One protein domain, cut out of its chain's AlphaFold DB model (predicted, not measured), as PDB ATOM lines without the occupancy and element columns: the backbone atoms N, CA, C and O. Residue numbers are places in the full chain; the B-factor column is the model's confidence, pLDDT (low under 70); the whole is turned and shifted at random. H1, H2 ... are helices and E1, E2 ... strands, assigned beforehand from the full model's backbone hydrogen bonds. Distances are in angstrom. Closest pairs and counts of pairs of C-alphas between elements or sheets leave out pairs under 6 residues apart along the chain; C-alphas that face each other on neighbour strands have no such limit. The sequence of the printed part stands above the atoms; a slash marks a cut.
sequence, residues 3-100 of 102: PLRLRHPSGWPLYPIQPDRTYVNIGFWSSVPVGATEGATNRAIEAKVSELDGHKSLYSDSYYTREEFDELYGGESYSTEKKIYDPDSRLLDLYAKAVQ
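Overview. This is residues 3 to 100 of the 102 residues of an uncharacterized protein of Mycobacterium kansasii (UniProt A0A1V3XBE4). A small two-strand hairpin, E1 and E2, and a loose group of short helices, H2, H3 and H4, lie at opposite sides, with H1 by itself at a third corner and long loops between. The printed part has 98 residues, 45 in named elements, ordered E1 E2 H1 H2 H3 H4: mostly helix, antiparallel strands. It is only just compact, close to loose: radius of gyration of the C-alphas 15.0 A, spans 42 by 34 by 22 A.

Along the chain. Find E1, residues 3 to 5, from C-alpha 3 at (-25.888, 14.601, 38.582), and E2, 22 to 25. H1, 40 to 51, runs 16.6 A; H2 is 66 to 73; H3, 75 to 85, runs 15.7 A; H4, 94 to 100, ends at (-6.120, 37.371, 35.707).

Arrangement. In the hairpin, N 4 and O 23 are 2.9 A apart, within hydrogen-bond range. H2 and H4 are close but not clearly touching, closest C-alphas Phe 69 and Tyr 95, 7.1 A. In the four helices every O i to N i+4 pair is within range. H1 and H4 are apart.

Size, cuts and confidence. The printed part has no cut. E1 to E2, E2 to H1 and H1 to H2 are long links. No printed residue is under 70.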
ATOM      1  N   PRO A   3     -25.785  14.817  40.021       93.94
ATOM      2  CA  PRO A   3     -25.888  14.601  38.582       93.94
ATOM      3  C   PRO A   3     -26.447  15.841  37.872       93.94
ATOM      4  O   PRO A   3     -27.338  16.517  38.383       93.94
ATOM      5  N   LEU A   4     -25.940  16.113  36.674       92.50
ATOM      6  CA  LEU A   4     -26.374  17.202  35.803       92.50
ATOM      7  C   LEU A   4     -26.565  16.668  34.385       92.50
ATOM      8  O   LEU A   4     -25.723  15.938  33.870       92.50
ATOM      9  N   ARG A   5     -27.662  17.059  33.737       94.06
ATOM     10  CA  ARG A   5     -27.904  16.798  32.317       94.06
ATOM     11  C   ARG A   5     -28.576  18.013  31.704       94.06
ATOM     12  O   ARG A   5     -29.638  18.431  32.171       94.06
ATOM     13  N   LEU A   6     -27.955  18.579  30.673       93.38
ATOM     14  CA  LEU A   6     -28.527  19.705  29.951       93.38
ATOM     15  C   LEU A   6     -29.717  19.224  29.115       93.38
ATOM     16  O   LEU A   6     -29.587  18.301  28.313       93.38
ATOM     17  N   ARG A   7     -30.878  19.857  29.322       91.69
ATOM     18  CA  ARG A   7     -32.118  19.570  28.576       91.69
ATOM     19  C   ARG A   7     -32.333  20.491  27.375       91.69
ATOM     20  O   ARG A   7     -33.196  20.210  26.554       91.69
ATOM     21  N   HIS A   8     -31.613  21.611  27.304       91.12
ATOM     22  CA  HIS A   8     -31.766  22.561  26.209       91.12
ATOM     23  C   HIS A   8     -31.016  22.048  24.969       91.12
ATOM     24  O   HIS A   8     -29.803  21.846  25.056       91.12
ATOM     25  N   PRO A   9     -31.691  21.857  23.822       89.50
ATOM     26  CA  PRO A   9     -31.090  21.212  22.658       89.50
ATOM     27  C   PRO A   9     -29.981  22.052  22.015       89.50
ATOM     28  O   PRO A   9     -29.042  21.498  21.459       89.50
ATOM     29  N   SER A  10     -30.048  23.383  22.114       88.75
ATOM     30  CA  SER A  10     -29.058  24.276  21.492       88.75
ATOM     31  C   SER A  10     -27.789  24.487  22.325       88.75
ATOM     32  O   SER A  10     -26.948  25.290  21.937       88.75
ATOM     33  N   GLY A  11     -27.642  23.816  23.473       89.50
ATOM     34  CA  GLY A  11     -26.491  24.045  24.347       89.50
ATOM     35  C   GLY A  11     -26.559  25.375  25.108       89.50
ATOM     36  O   GLY A  11     -27.532  26.129  24.999       89.50
ATOM     37  N   TRP A  12     -25.502  25.661  25.869       90.31
ATOM     38  CA  TRP A  12     -25.218  26.987  26.418       90.31
ATOM     39  C   TRP A  12     -23.879  27.474  25.851       90.31
ATOM     40  O   TRP A  12     -22.860  26.838  26.119       90.31
ATOM     41  N   PRO A  13     -23.834  28.587  25.098       89.88
ATOM     42  CA  PRO A  13     -22.621  28.995  24.383       89.88
ATOM     43  C   PRO A  13     -21.466  29.386  25.316       89.88
ATOM     44  O   PRO A  13     -20.311  29.265  24.933       89.88
ATOM     45  N   LEU A  14     -21.763  29.816  26.547       92.06
ATOM     46  CA  LEU A  14     -20.758  30.189  27.553       92.06
ATOM     47  C   LEU A  14     -20.377  29.041  28.503       92.06
ATOM     48  O   LEU A  14     -19.556  29.223  29.398       92.06
ATOM     49  N   TYR A  15     -21.028  27.885  28.361       90.62
ATOM     50  CA  TYR A  15     -20.787  26.694  29.175       90.62
ATOM     51  C   TYR A  15     -21.160  25.451  28.347       90.62
ATOM     52  O   TYR A  15     -22.222  24.854  28.569       90.62
ATOM     53  N   PRO A  16     -20.346  25.098  27.333       88.12
ATOM     54  CA  PRO A  16     -20.719  24.200  26.241       88.12
ATOM     55  C   PRO A  16     -20.677  22.715  26.642       88.12
ATOM     56  O   PRO A  16     -20.004  21.894  26.023       88.12
ATOM     57  N   ILE A  17     -21.422  22.336  27.683       91.25
ATOM     58  CA  ILE A  17     -21.676  20.927  27.998       91.25
ATOM     59  C   ILE A  17     -22.673  20.331  26.999       91.25
ATOM     60  O   ILE A  17     -23.625  20.991  26.574       91.25
ATOM     61  N   GLN A  18     -22.472  19.067  26.632       92.31
ATOM     62  CA  GLN A  18     -23.286  18.407  25.616       92.31
ATOM     63  C   GLN A  18     -24.723  18.189  26.125       92.31
ATOM     64  O   GLN A  18     -24.907  17.634  27.218       92.31
ATOM     65  N   PRO A  19     -25.753  18.578  25.348       93.62
ATOM     66  CA  PRO A  19     -27.126  18.170  25.607       93.62
ATOM     67  C   PRO A  19     -27.218  16.649  25.705       93.62
ATOM     68  O   PRO A  19     -26.470  15.921  25.056       93.62
ATOM     69  N   ASP A  20     -28.119  16.162  26.550       93.25
ATOM     70  CA  ASP A  20     -28.386  14.732  26.723       93.25
ATOM     71  C   ASP A  20     -27.244  13.844  27.254       93.25
ATOM     72  O   ASP A  20     -27.466  12.658  27.518       93.25
ATOM     73  N   ARG A  21     -26.067  14.411  27.535       94.06
ATOM     74  CA  ARG A  21     -24.977  13.741  28.255       94.06
ATOM     75  C   ARG A  21     -25.134  13.937  29.763       94.06
ATOM     76  O   ARG A  21     -25.422  15.032  30.248       94.06
ATOM     77  N   THR A  22     -24.960  12.854  30.518       94.94
ATOM     78  CA  THR A  22     -24.950  12.903  31.985       94.94
ATOM     79  C   THR A  22     -23.557  13.278  32.474       94.94
ATOM     80  O   THR A  22     -22.585  12.585  32.185       94.94
ATOM     81  N   TYR A  23     -23.491  14.340  33.268       94.88
ATOM     82  CA  TYR A  23     -22.314  14.789  33.999       94.88
ATOM     83  C   TYR A  23     -22.536  14.603  35.503       94.88
ATOM     84  O   TYR A  23     -23.674  14.506  35.973       94.88
ATOM     85  N   VAL A  24     -21.455  14.594  36.283       95.62
ATOM     86  CA  VAL A  24     -21.528  14.644  37.745       95.62
ATOM     87  C   VAL A  24     -20.702  15.814  38.260       95.62
ATOM     88  O   VAL A  24     -19.549  15.990  37.882       95.62
ATOM     89  N   ASN A  25     -21.298  16.619  39.136       93.81
ATOM     90  CA  ASN A  25     -20.589  17.704  39.798       93.81
ATOM     91  C   ASN A  25     -19.789  17.159  40.984       93.81
ATOM     92  O   ASN A  25     -20.349  16.515  41.887       93.81
ATOM     93  N   ILE A  26     -18.491  17.464  40.981       92.06
ATOM     94  CA  ILE A  26     -17.531  17.121  42.031       92.06
ATOM     95  C   ILE A  26     -16.947  18.428  42.565       92.06
ATOM     96  O   ILE A  26     -16.333  19.188  41.824       92.06
ATOM     97  N   GLY A  27     -17.171  18.689  43.852       90.19
ATOM     98  CA  GLY A  27     -16.613  19.839  44.554       90.19
ATOM     99  C   GLY A  27     -15.580  19.380  45.570       90.19
ATOM    100  O   GLY A  27     -15.835  18.440  46.327       90.19
ATOM    101  N   PHE A  28     -14.437  20.056  45.591       86.81
ATOM    102  CA  PHE A  28     -13.407  19.876  46.607       86.81
ATOM    103  C   PHE A  28     -13.566  20.972  47.658       86.81
ATOM    104  O   PHE A  28     -13.684  22.147  47.317       86.81
ATOM    105  N   TRP A  29     -13.566  20.588  48.930       83.38
ATOM    106  CA  TRP A  29     -13.679  21.506  50.058       83.38
ATOM    107  C   TRP A  29     -12.533  21.209  51.014       83.38
ATOM    108  O   TRP A  29     -12.398  20.058  51.421       83.38
ATOM    109  N   SER A  30     -11.726  22.229  51.320       81.75
ATOM    110  CA  SER A  30     -10.605  22.286  52.281       81.75
ATOM    111  C   SER A  30      -9.381  22.952  51.638       81.75
ATOM    112  O   SER A  30      -9.307  23.120  50.420       81.75
ATOM    113  N   SER A  31      -8.418  23.348  52.465       80.19
ATOM    114  CA  SER A  31      -7.112  23.828  52.024       80.19
ATOM    115  C   SER A  31      -6.231  22.666  51.571       80.19
ATOM    116  O   SER A  31      -6.119  21.655  52.266       80.19
ATOM    117  N   VAL A  32      -5.540  22.851  50.453       79.19
ATOM    118  CA  VAL A  32      -4.417  22.007  50.033       79.19
ATOM    119  C   VAL A  32      -3.112  22.782  50.232       79.19
ATOM    120  O   VAL A  32      -3.128  24.011  50.127       79.19
ATOM    121  N   PRO A  33      -1.981  22.116  50.521       80.00
ATOM    122  CA  PRO A  33      -0.684  22.778  50.513       80.00
ATOM    123  C   PRO A  33      -0.440  23.466  49.169       80.00
ATOM    124  O   PRO A  33      -0.773  22.915  48.117       80.00
ATOM    125  N   VAL A  34       0.166  24.654  49.203       74.69
ATOM    126  CA  VAL A  34       0.660  25.300  47.985       74.69
ATOM    127  C   VAL A  34       1.716  24.360  47.401       74.69
ATOM    128  O   VAL A  34       2.713  24.067  48.058       74.69
ATOM    129  N   GLY A  35       1.433  23.789  46.227       80.44
ATOM    130  CA  GLY A  35       2.346  22.873  45.545       80.44
ATOM    131  C   GLY A  35       3.637  23.569  45.096       80.44
ATOM    132  O   GLY A  35       3.924  24.697  45.482       80.44
ATOM    133  N   ALA A  36       4.415  22.913  44.232       84.94
ATOM    134  CA  ALA A  36       5.698  23.451  43.759       84.94
ATOM    135  C   ALA A  36       5.585  24.817  43.049       84.94
ATOM    136  O   ALA A  36       6.551  25.574  43.005       84.94
ATOM    137  N   THR A  37       4.414  25.128  42.493       88.69
ATOM    138  CA  THR A  37       4.102  26.398  41.838       88.69
ATOM    139  C   THR A  37       2.716  26.884  42.249       88.69
ATOM    140  O   THR A  37       1.852  26.098  42.659       88.69
ATOM    141  N   GLU A  38       2.484  28.191  42.124       88.50
ATOM    142  CA  GLU A  38       1.156  28.765  42.317       88.50
ATOM    143  C   GLU A  38       0.140  28.086  41.386       88.50
ATOM    144  O   GLU A  38       0.373  27.898  40.188       88.50
ATOM    145  N   GLY A  39      -0.992  27.676  41.959       90.88
ATOM    146  CA  GLY A  39      -2.052  27.024  41.202       90.88
ATOM    147  C   GLY A  39      -1.773  25.584  40.786       90.88
ATOM    148  O   GLY A  39      -2.602  25.030  40.071       90.88
ATOM    149  N   ALA A  40      -0.675  24.950  41.223       92.62
ATOM    150  CA  ALA A  40      -0.306  23.591  40.802       92.62
ATOM    151  C   ALA A  40      -1.473  22.587  40.886       92.62
ATOM    152  O   ALA A  40      -1.730  21.846  39.939       92.62
ATOM    153  N   THR A  41      -2.233  22.605  41.985       91.69
ATOM    154  CA  THR A  41      -3.408  21.737  42.152       91.69
ATOM    155  C   THR A  41      -4.540  22.095  41.192       91.69
ATOM    156  O   THR A  41      -5.132  21.199  40.599       91.69
ATOM    157  N   ASN A  42      -4.830  23.386  40.996       92.94
ATOM    158  CA  ASN A  42      -5.860  23.818  40.052       92.94
ATOM    159  C   ASN A  42      -5.502  23.428  38.620       92.94
ATOM    160  O   ASN A  42      -6.361  22.892  37.934       92.94
ATOM    161  N   ARG A  43      -4.241  23.596  38.210       94.81
ATOM    162  CA  ARG A  43      -3.743  23.178  36.892       94.81
ATOM    163  C   ARG A  43      -3.875  21.669  36.682       94.81
ATOM    164  O   ARG A  43      -4.306  21.227  35.624       94.81
ATOM    165  N   ALA A  44      -3.556  20.868  37.701       93.94
ATOM    166  CA  ALA A  44      -3.732  19.415  37.642       93.94
ATOM    167  C   ALA A  44      -5.214  19.013  37.531       93.94
ATOM    168  O   ALA A  44      -5.552  18.102  36.774       93.94
ATOM    169  N   ILE A  45      -6.100  19.705  38.256       93.88
ATOM    170  CA  ILE A  45      -7.552  19.515  38.146       93.88
ATOM    171  C   ILE A  45      -8.034  19.909  36.748       93.88
ATOM    172  O   ILE A  45      -8.769  19.143  36.142       93.88
ATOM    173  N   GLU A  46      -7.613  21.058  36.223       96.12
ATOM    174  CA  GLU A  46      -7.973  21.540  34.885       96.12
ATOM    175  C   GLU A  46      -7.566  20.538  33.805       96.12
ATOM    176  O   GLU A  46      -8.412  20.135  33.013       96.12
ATOM    177  N   ALA A  47      -6.323  20.049  33.844       96.81
ATOM    178  CA  ALA A  47      -5.840  19.030  32.916       96.81
ATOM    179  C   ALA A  47      -6.669  17.737  32.994       96.81
ATOM    180  O   ALA A  47      -7.073  17.197  31.967       96.81
ATOM    181  N   LYS A  48      -6.975  17.257  34.210       97.25
ATOM    182  CA  LYS A  48      -7.785  16.045  34.394       97.25
ATOM    183  C   LYS A  48      -9.238  16.245  33.958       97.25
ATOM    184  O   LYS A  48      -9.842  15.321  33.426       97.25
ATOM    185  N   VAL A  49      -9.807  17.426  34.184       95.88
ATOM    186  CA  VAL A  49     -11.150  17.775  33.712       95.88
ATOM    187  C   VAL A  49     -11.181  17.749  32.185       95.88
ATOM    188  O   VAL A  49     -12.066  17.099  31.637       95.88
ATOM    189  N   SER A  50     -10.202  18.360  31.512       94.56
ATOM    190  CA  SER A  50     -10.105  18.339  30.047       94.56
ATOM    191  C   SER A  50      -9.916  16.925  29.486       94.56
ATOM    192  O   SER A  50     -10.586  16.564  28.528       94.56
ATOM    193  N   GLU A  51      -9.078  16.087  30.112       97.00
ATOM    194  CA  GLU A  51      -8.875  14.676  29.721       97.00
ATOM    195  C   GLU A  51     -10.172  13.848  29.760       97.00
ATOM    196  O   GLU A  51     -10.315  12.874  29.026       97.00
ATOM    197  N   LEU A  52     -11.121  14.221  30.623       95.31
ATOM    198  CA  LEU A  52     -12.387  13.511  30.825       95.31
ATOM    199  C   LEU A  52     -13.559  14.107  30.022       95.31
ATOM    200  O   LEU A  52     -14.715  13.785  30.316       95.31
ATOM    201  N   ASP A  53     -13.287  15.002  29.065       93.06
ATOM    202  CA  ASP A  53     -14.284  15.857  28.393       93.06
ATOM    203  C   ASP A  53     -15.208  16.585  29.391       93.06
ATOM    204  O   ASP A  53     -16.415  16.767  29.176       93.06
ATOM    205  N   GLY A  54     -14.655  16.914  30.555       94.31
ATOM    206  CA  GLY A  54     -15.345  17.608  31.623       94.31
ATOM    207  C   GLY A  54     -15.336  19.116  31.412       94.31
ATOM    208  O   GLY A  54     -14.782  19.651  30.455       94.31
ATOM    209  N   HIS A  55     -15.948  19.821  32.358       94.69
ATOM    210  CA  HIS A  55     -15.970  21.273  32.340       94.69
ATOM    211  C   HIS A  55     -15.820  21.820  33.755       94.69
ATOM    212  O   HIS A  55     -16.541  21.404  34.667       94.69
ATOM    213  N   LYS A  56     -14.861  22.729  33.955       95.12
ATOM    214  CA  LYS A  56     -14.586  23.324  35.265       95.12
ATOM    215  C   LYS A  56     -15.516  24.514  35.483       95.12
ATOM    216  O   LYS A  56     -15.706  25.346  34.611       95.12
ATOM    217  N   SER A  57     -16.096  24.624  36.673       92.31
ATOM    218  CA  SER A  57     -16.821  25.837  37.056       92.31
ATOM    219  C   SER A  57     -15.844  26.937  37.484       92.31
ATOM    220  O   SER A  57     -14.902  26.676  38.231       92.31
ATOM    221  N   LEU A  58     -16.110  28.185  37.092       92.88
ATOM    222  CA  LEU A  58     -15.267  29.361  37.377       92.88
ATOM    223  C   LEU A  58     -15.446  29.929  38.802       92.88
ATOM    224  O   LEU A  58     -15.439  31.140  39.009       92.88
ATOM    225  N   TYR A  59     -15.683  29.059  39.788       87.06
ATOM    226  CA  TYR A  59     -15.844  29.452  41.195       87.06
ATOM    227  C   TYR A  59     -14.508  29.483  41.954       87.06
ATOM    228  O   TYR A  59     -14.366  30.200  42.940       87.06
ATOM    229  N   SER A  60     -13.531  28.701  41.494       89.00
ATOM    230  CA  SER A  60     -12.162  28.662  42.011       89.00
ATOM    231  C   SER A  60     -11.199  29.346  41.044       89.00
ATOM    232  O   SER A  60     -11.544  29.557  39.884       89.00
ATOM    233  N   ASP A  61      -9.965  29.576  41.489       91.25
ATOM    234  CA  ASP A  61      -8.880  30.061  40.634       91.25
ATOM    235  C   ASP A  61      -8.753  29.231  39.348       91.25
ATOM    236  O   ASP A  61      -8.791  27.991  39.389       91.25
ATOM    237  N   SER A  62      -8.582  29.922  38.223       95.38
ATOM    238  CA  SER A  62      -8.413  29.336  36.896       95.38
ATOM    239  C   SER A  62      -7.073  29.731  36.292       95.38
ATOM    240  O   SER A  62      -6.648  30.875  36.439       95.38
ATOM    241  N   TYR A  63      -6.415  28.796  35.605       96.12
ATOM    242  CA  TYR A  63      -5.050  28.994  35.095       96.12
ATOM    243  C   TYR A  63      -4.868  28.675  33.604       96.12
ATOM    244  O   TYR A  63      -3.730  28.518  33.148       96.12
ATOM    245  N   TYR A  64      -5.976  28.605  32.868       96.69
ATOM    246  CA  TYR A  64      -6.016  28.451  31.416       96.69
ATOM    247  C   TYR A  64      -5.261  29.568  30.691       96.69
ATOM    248  O   TYR A  64      -5.216  30.708  31.170       96.69
ATOM    249  N   THR A  65      -4.716  29.267  29.512       96.88
ATOM    250  CA  THR A  65      -4.315  30.331  28.583       96.88
ATOM    251  C   THR A  65      -5.545  31.078  28.069       96.88
ATOM    252  O   THR A  65      -6.689  30.663  28.273       96.88
ATOM    253  N   ARG A  66      -5.323  32.208  27.392       96.06
ATOM    254  CA  ARG A  66      -6.422  32.973  26.799       96.06
ATOM    255  C   ARG A  66      -7.166  32.149  25.749       96.06
ATOM    256  O   ARG A  66      -8.390  32.178  25.712       96.06
ATOM    257  N   GLU A  67      -6.422  31.423  24.929       96.56
ATOM    258  CA  GLU A  67      -6.943  30.599  23.842       96.56
ATOM    259  C   GLU A  67      -7.783  29.445  24.400       96.56
ATOM    260  O   GLU A  67      -8.949  29.312  24.037       96.56
ATOM    261  N   GLU A  68      -7.241  28.691  25.365       96.06
ATOM    262  CA  GLU A  68      -7.971  27.614  26.050       96.06
ATOM    263  C   GLU A  68      -9.244  28.135  26.727       96.06
ATOM    264  O   GLU A  68     -10.298  27.501  26.692       96.06
ATOM    265  N   PHE A  69      -9.164  29.310  27.356       96.62
ATOM    266  CA  PHE A  69     -10.312  29.907  28.021       96.62
ATOM    267  C   PHE A  69     -11.403  30.324  27.032       96.62
ATOM    268  O   PHE A  69     -12.582  30.091  27.295       96.62
ATOM    269  N   ASP A  70     -11.036  30.922  25.899       95.12
ATOM    270  CA  ASP A  70     -12.001  31.333  24.878       95.12
ATOM    271  C   ASP A  70     -12.706  30.115  24.258       95.12
ATOM    272  O   ASP A  70     -13.921  30.161  24.052       95.12
ATOM    273  N   GLU A  71     -11.988  29.009  24.039       93.50
ATOM    274  CA  GLU A  71     -12.577  27.745  23.571       93.50
ATOM    275  C   GLU A  71     -13.576  27.157  24.577       93.50
ATOM    276  O   GLU A  71     -14.645  26.676  24.194       93.50
ATOM    277  N   LEU A  72     -13.257  27.215  25.872       94.75
ATOM    278  CA  LEU A  72     -14.087  26.628  26.923       94.75
ATOM    279  C   LEU A  72     -15.277  27.518  27.312       94.75
ATOM    280  O   LEU A  72     -16.364  27.003  27.559       94.75
ATOM    281  N   TYR A  73     -15.111  28.837  27.368       95.44
ATOM    282  CA  TYR A  73     -16.086  29.750  27.985       95.44
ATOM    283  C   TYR A  73     -16.733  30.724  26.990       95.44
ATOM    284  O   TYR A  73     -17.237  31.784  27.369       95.44
ATOM    285  N   GLY A  74     -16.773  30.336  25.713       92.88
ATOM    286  CA  GLY A  74     -17.646  30.926  24.696       92.88
ATOM    287  C   GLY A  74     -17.032  32.023  23.832       92.88
ATOM    288  O   GLY A  74     -17.747  32.552  22.982       92.88
ATOM    289  N   GLY A  75     -15.754  32.364  24.020       94.25
ATOM    290  CA  GLY A  75     -14.941  33.203  23.130       94.25
ATOM    291  C   GLY A  75     -15.695  34.346  22.440       94.25
ATOM    292  O   GLY A  75     -16.111  35.321  23.072       94.25
ATOM    293  N   GLU A  76     -15.899  34.226  21.125       94.12
ATOM    294  CA  GLU A  76     -16.584  35.244  20.318       94.12
ATOM    295  C   GLU A  76     -18.042  35.474  20.747       94.12
ATOM    296  O   GLU A  76     -18.486  36.627  20.799       94.12
ATOM    297  N   SER A  77     -18.765  34.412  21.119       94.69
ATOM    298  CA  SER A  77     -20.142  34.520  21.617       94.69
ATOM    299  C   SER A  77     -20.181  35.393  22.870       94.69
ATOM    300  O   SER A  77     -20.949  36.350  22.926       94.69
ATOM    301  N   TYR A  78     -19.278  35.153  23.830       95.50
ATOM    302  CA  TYR A  78     -19.140  36.019  25.006       95.50
ATOM    303  C   TYR A  78     -18.816  37.465  24.617       95.50
ATOM    304  O   TYR A  78     -19.434  38.404  25.121       95.50
ATOM    305  N   SER A  79     -17.857  37.655  23.706       94.38
ATOM    306  CA  SER A  79     -17.420  38.990  23.287       94.38
ATOM    307  C   SER A  79     -18.549  39.813  22.653       94.38
ATOM    308  O   SER A  79     -18.607  41.030  22.834       94.38
ATOM    309  N   THR A  80     -19.461  39.146  21.945       95.81
ATOM    310  CA  THR A  80     -20.622  39.763  21.300       95.81
ATOM    311  C   THR A  80     -21.628  40.219  22.349       95.81
ATOM    312  O   THR A  80     -21.973  41.400  22.387       95.81
ATOM    313  N   GLU A  81     -22.014  39.331  23.268       95.12
ATOM    314  CA  GLU A  81     -22.934  39.667  24.361       95.12
ATOM    315  C   GLU A  81     -22.367  40.782  25.252       95.12
ATOM    316  O   GLU A  81     -23.076  41.714  25.634       95.12
ATOM    317  N   LYS A  82     -21.058  40.750  25.529       95.88
ATOM    318  CA  LYS A  82     -20.370  41.787  26.306       95.88
ATOM    319  C   LYS A  82     -20.495  43.169  25.661       95.88
ATOM    320  O   LYS A  82     -20.764  44.130  26.373       95.88
ATOM    321  N   LYS A  83     -20.340  43.279  24.339       96.19
ATOM    322  CA  LYS A  83     -20.495  44.554  23.614       96.19
ATOM    323  C   LYS A  83     -21.937  45.058  23.620       96.19
ATOM    324  O   LYS A  83     -22.148  46.263  23.669       96.19
ATOM    325  N   ILE A  84     -22.912  44.151  23.560       97.06
ATOM    326  CA  ILE A  84     -24.340  44.504  23.571       97.06
ATOM    327  C   ILE A  84     -24.750  45.032  24.949       97.06
ATOM    328  O   ILE A  84     -25.434  46.051  25.037       97.06
ATOM    329  N   TYR A  85     -24.331  44.353  26.018       96.44
ATOM    330  CA  TYR A  85     -24.822  44.629  27.371       96.44
ATOM    331  C   TYR A  85     -23.898  45.495  28.235       96.44
ATOM    332  O   TYR A  85     -24.351  46.036  29.242       96.44
ATOM    333  N   ASP A  86     -22.626  45.649  27.872       97.06
ATOM    334  CA  ASP A  86     -21.674  46.553  28.531       97.06
ATOM    335  C   ASP A  86     -20.728  47.204  27.500       97.06
ATOM    336  O   ASP A  86     -19.518  46.945  27.505       97.06
ATOM    337  N   PRO A  87     -21.271  48.031  26.584       96.25
ATOM    338  CA  PRO A  87     -20.509  48.640  25.490       96.25
ATOM    339  C   PRO A  87     -19.357  49.525  25.984       96.25
ATOM    340  O   PRO A  87     -18.307  49.580  25.348       96.25
ATOM    341  N   ASP A  88     -19.523  50.159  27.146       96.00
ATOM    342  CA  ASP A  88     -18.515  51.031  27.758       96.00
ATOM    343  C   ASP A  88     -17.488  50.259  28.607       96.00
ATOM    344  O   ASP A  88     -16.621  50.866  29.233       96.00
ATOM    345  N   SER A  89     -17.574  48.920  28.643       92.31
ATOM    346  CA  SER A  89     -16.669  48.037  29.393       92.31
ATOM    347  C   SER A  89     -16.507  48.431  30.868       92.31
ATOM    348  O   SER A  89     -15.401  48.419  31.413       92.31
ATOM    349  N   ARG A  90     -17.614  48.778  31.539       95.94
ATOM    350  CA  ARG A  90     -17.605  49.130  32.969       95.94
ATOM    351  C   ARG A  90     -17.234  47.952  33.858       95.94
ATOM    352  O   ARG A  90     -16.667  48.147  34.931       95.94
ATOM    353  N   LEU A  91     -17.634  46.747  33.466       94.25
ATOM    354  CA  LEU A  91     -17.290  45.514  34.158       94.25
ATOM    355  C   LEU A  91     -16.089  44.868  33.473       94.25
ATOM    356  O   LEU A  91     -15.931  44.948  32.255       94.25
ATOM    357  N   LEU A  92     -15.298  44.140  34.248       93.75
ATOM    358  CA  LEU A  92     -14.227  43.302  33.718       93.75
ATOM    359  C   LEU A  92     -14.777  42.280  32.722       93.75
ATOM    360  O   LEU A  92     -15.935  41.851  32.815       93.75
ATOM    361  N   ASP A  93     -13.940  41.885  31.767       93.81
ATOM    362  CA  ASP A  93     -14.248  40.731  30.939       93.81
ATOM    363  C   ASP A  93     -14.081  39.417  31.727       93.81
ATOM    364  O   ASP A  93     -13.517  39.382  32.827       93.81
ATOM    365  N   LEU A  94     -14.628  38.327  31.186       93.94
ATOM    366  CA  LEU A  94     -14.689  37.051  31.884       93.94
ATOM    367  C   LEU A  94     -13.292  36.469  32.145       93.94
ATOM    368  O   LEU A  94     -13.071  35.913  33.220       93.94
ATOM    369  N   TYR A  95     -12.349  36.646  31.216       95.69
ATOM    370  CA  TYR A  95     -10.974  36.170  31.356       95.69
ATOM    371  C   TYR A  95     -10.197  36.999  32.386       95.69
ATOM    372  O   TYR A  95      -9.539  36.446  33.272       95.69
ATOM    373  N   ALA A  96     -10.320  38.326  32.323       95.12
ATOM    374  CA  ALA A  96      -9.729  39.249  33.285       95.12
ATOM    375  C   ALA A  96     -10.188  38.919  34.711       95.12
ATOM    376  O   ALA A  96      -9.366  38.767  35.618       95.12
ATOM    377  N   LYS A  97     -11.493  38.688  34.885       94.38
ATOM    378  CA  LYS A  97     -12.071  38.311  36.175       94.38
ATOM    379  C   LYS A  97     -11.621  36.922  36.642       94.38
ATOM    380  O   LYS A  97     -11.221  36.772  37.794       94.38
ATOM    381  N   ALA A  98     -11.752  35.897  35.796       95.25
ATOM    382  CA  ALA A  98     -11.628  34.500  36.218       95.25
ATOM    383  C   ALA A  98     -10.180  33.990  36.261       95.25
ATOM    384  O   ALA A  98      -9.856  33.153  37.102       95.25
ATOM    385  N   VAL A  99      -9.317  34.491  35.373       96.06
ATOM    386  CA  VAL A  99      -7.931  34.020  35.229       96.06
ATOM    387  C   VAL A  99      -6.940  35.064  35.733       96.06
ATOM    388  O   VAL A  99      -6.055  34.745  36.524       96.06
ATOM    389  N   GLN A 100      -7.085  36.329  35.322       94.00
ATOM    390  CA  GLN A 100      -6.120  37.371  35.707       94.00
ATOM    391  C   GLN A 100      -6.357  37.934  37.111       94.00
ATOM    392  O   GLN A 100      -5.426  38.495  37.691       94.00
TER     393      GLN A 100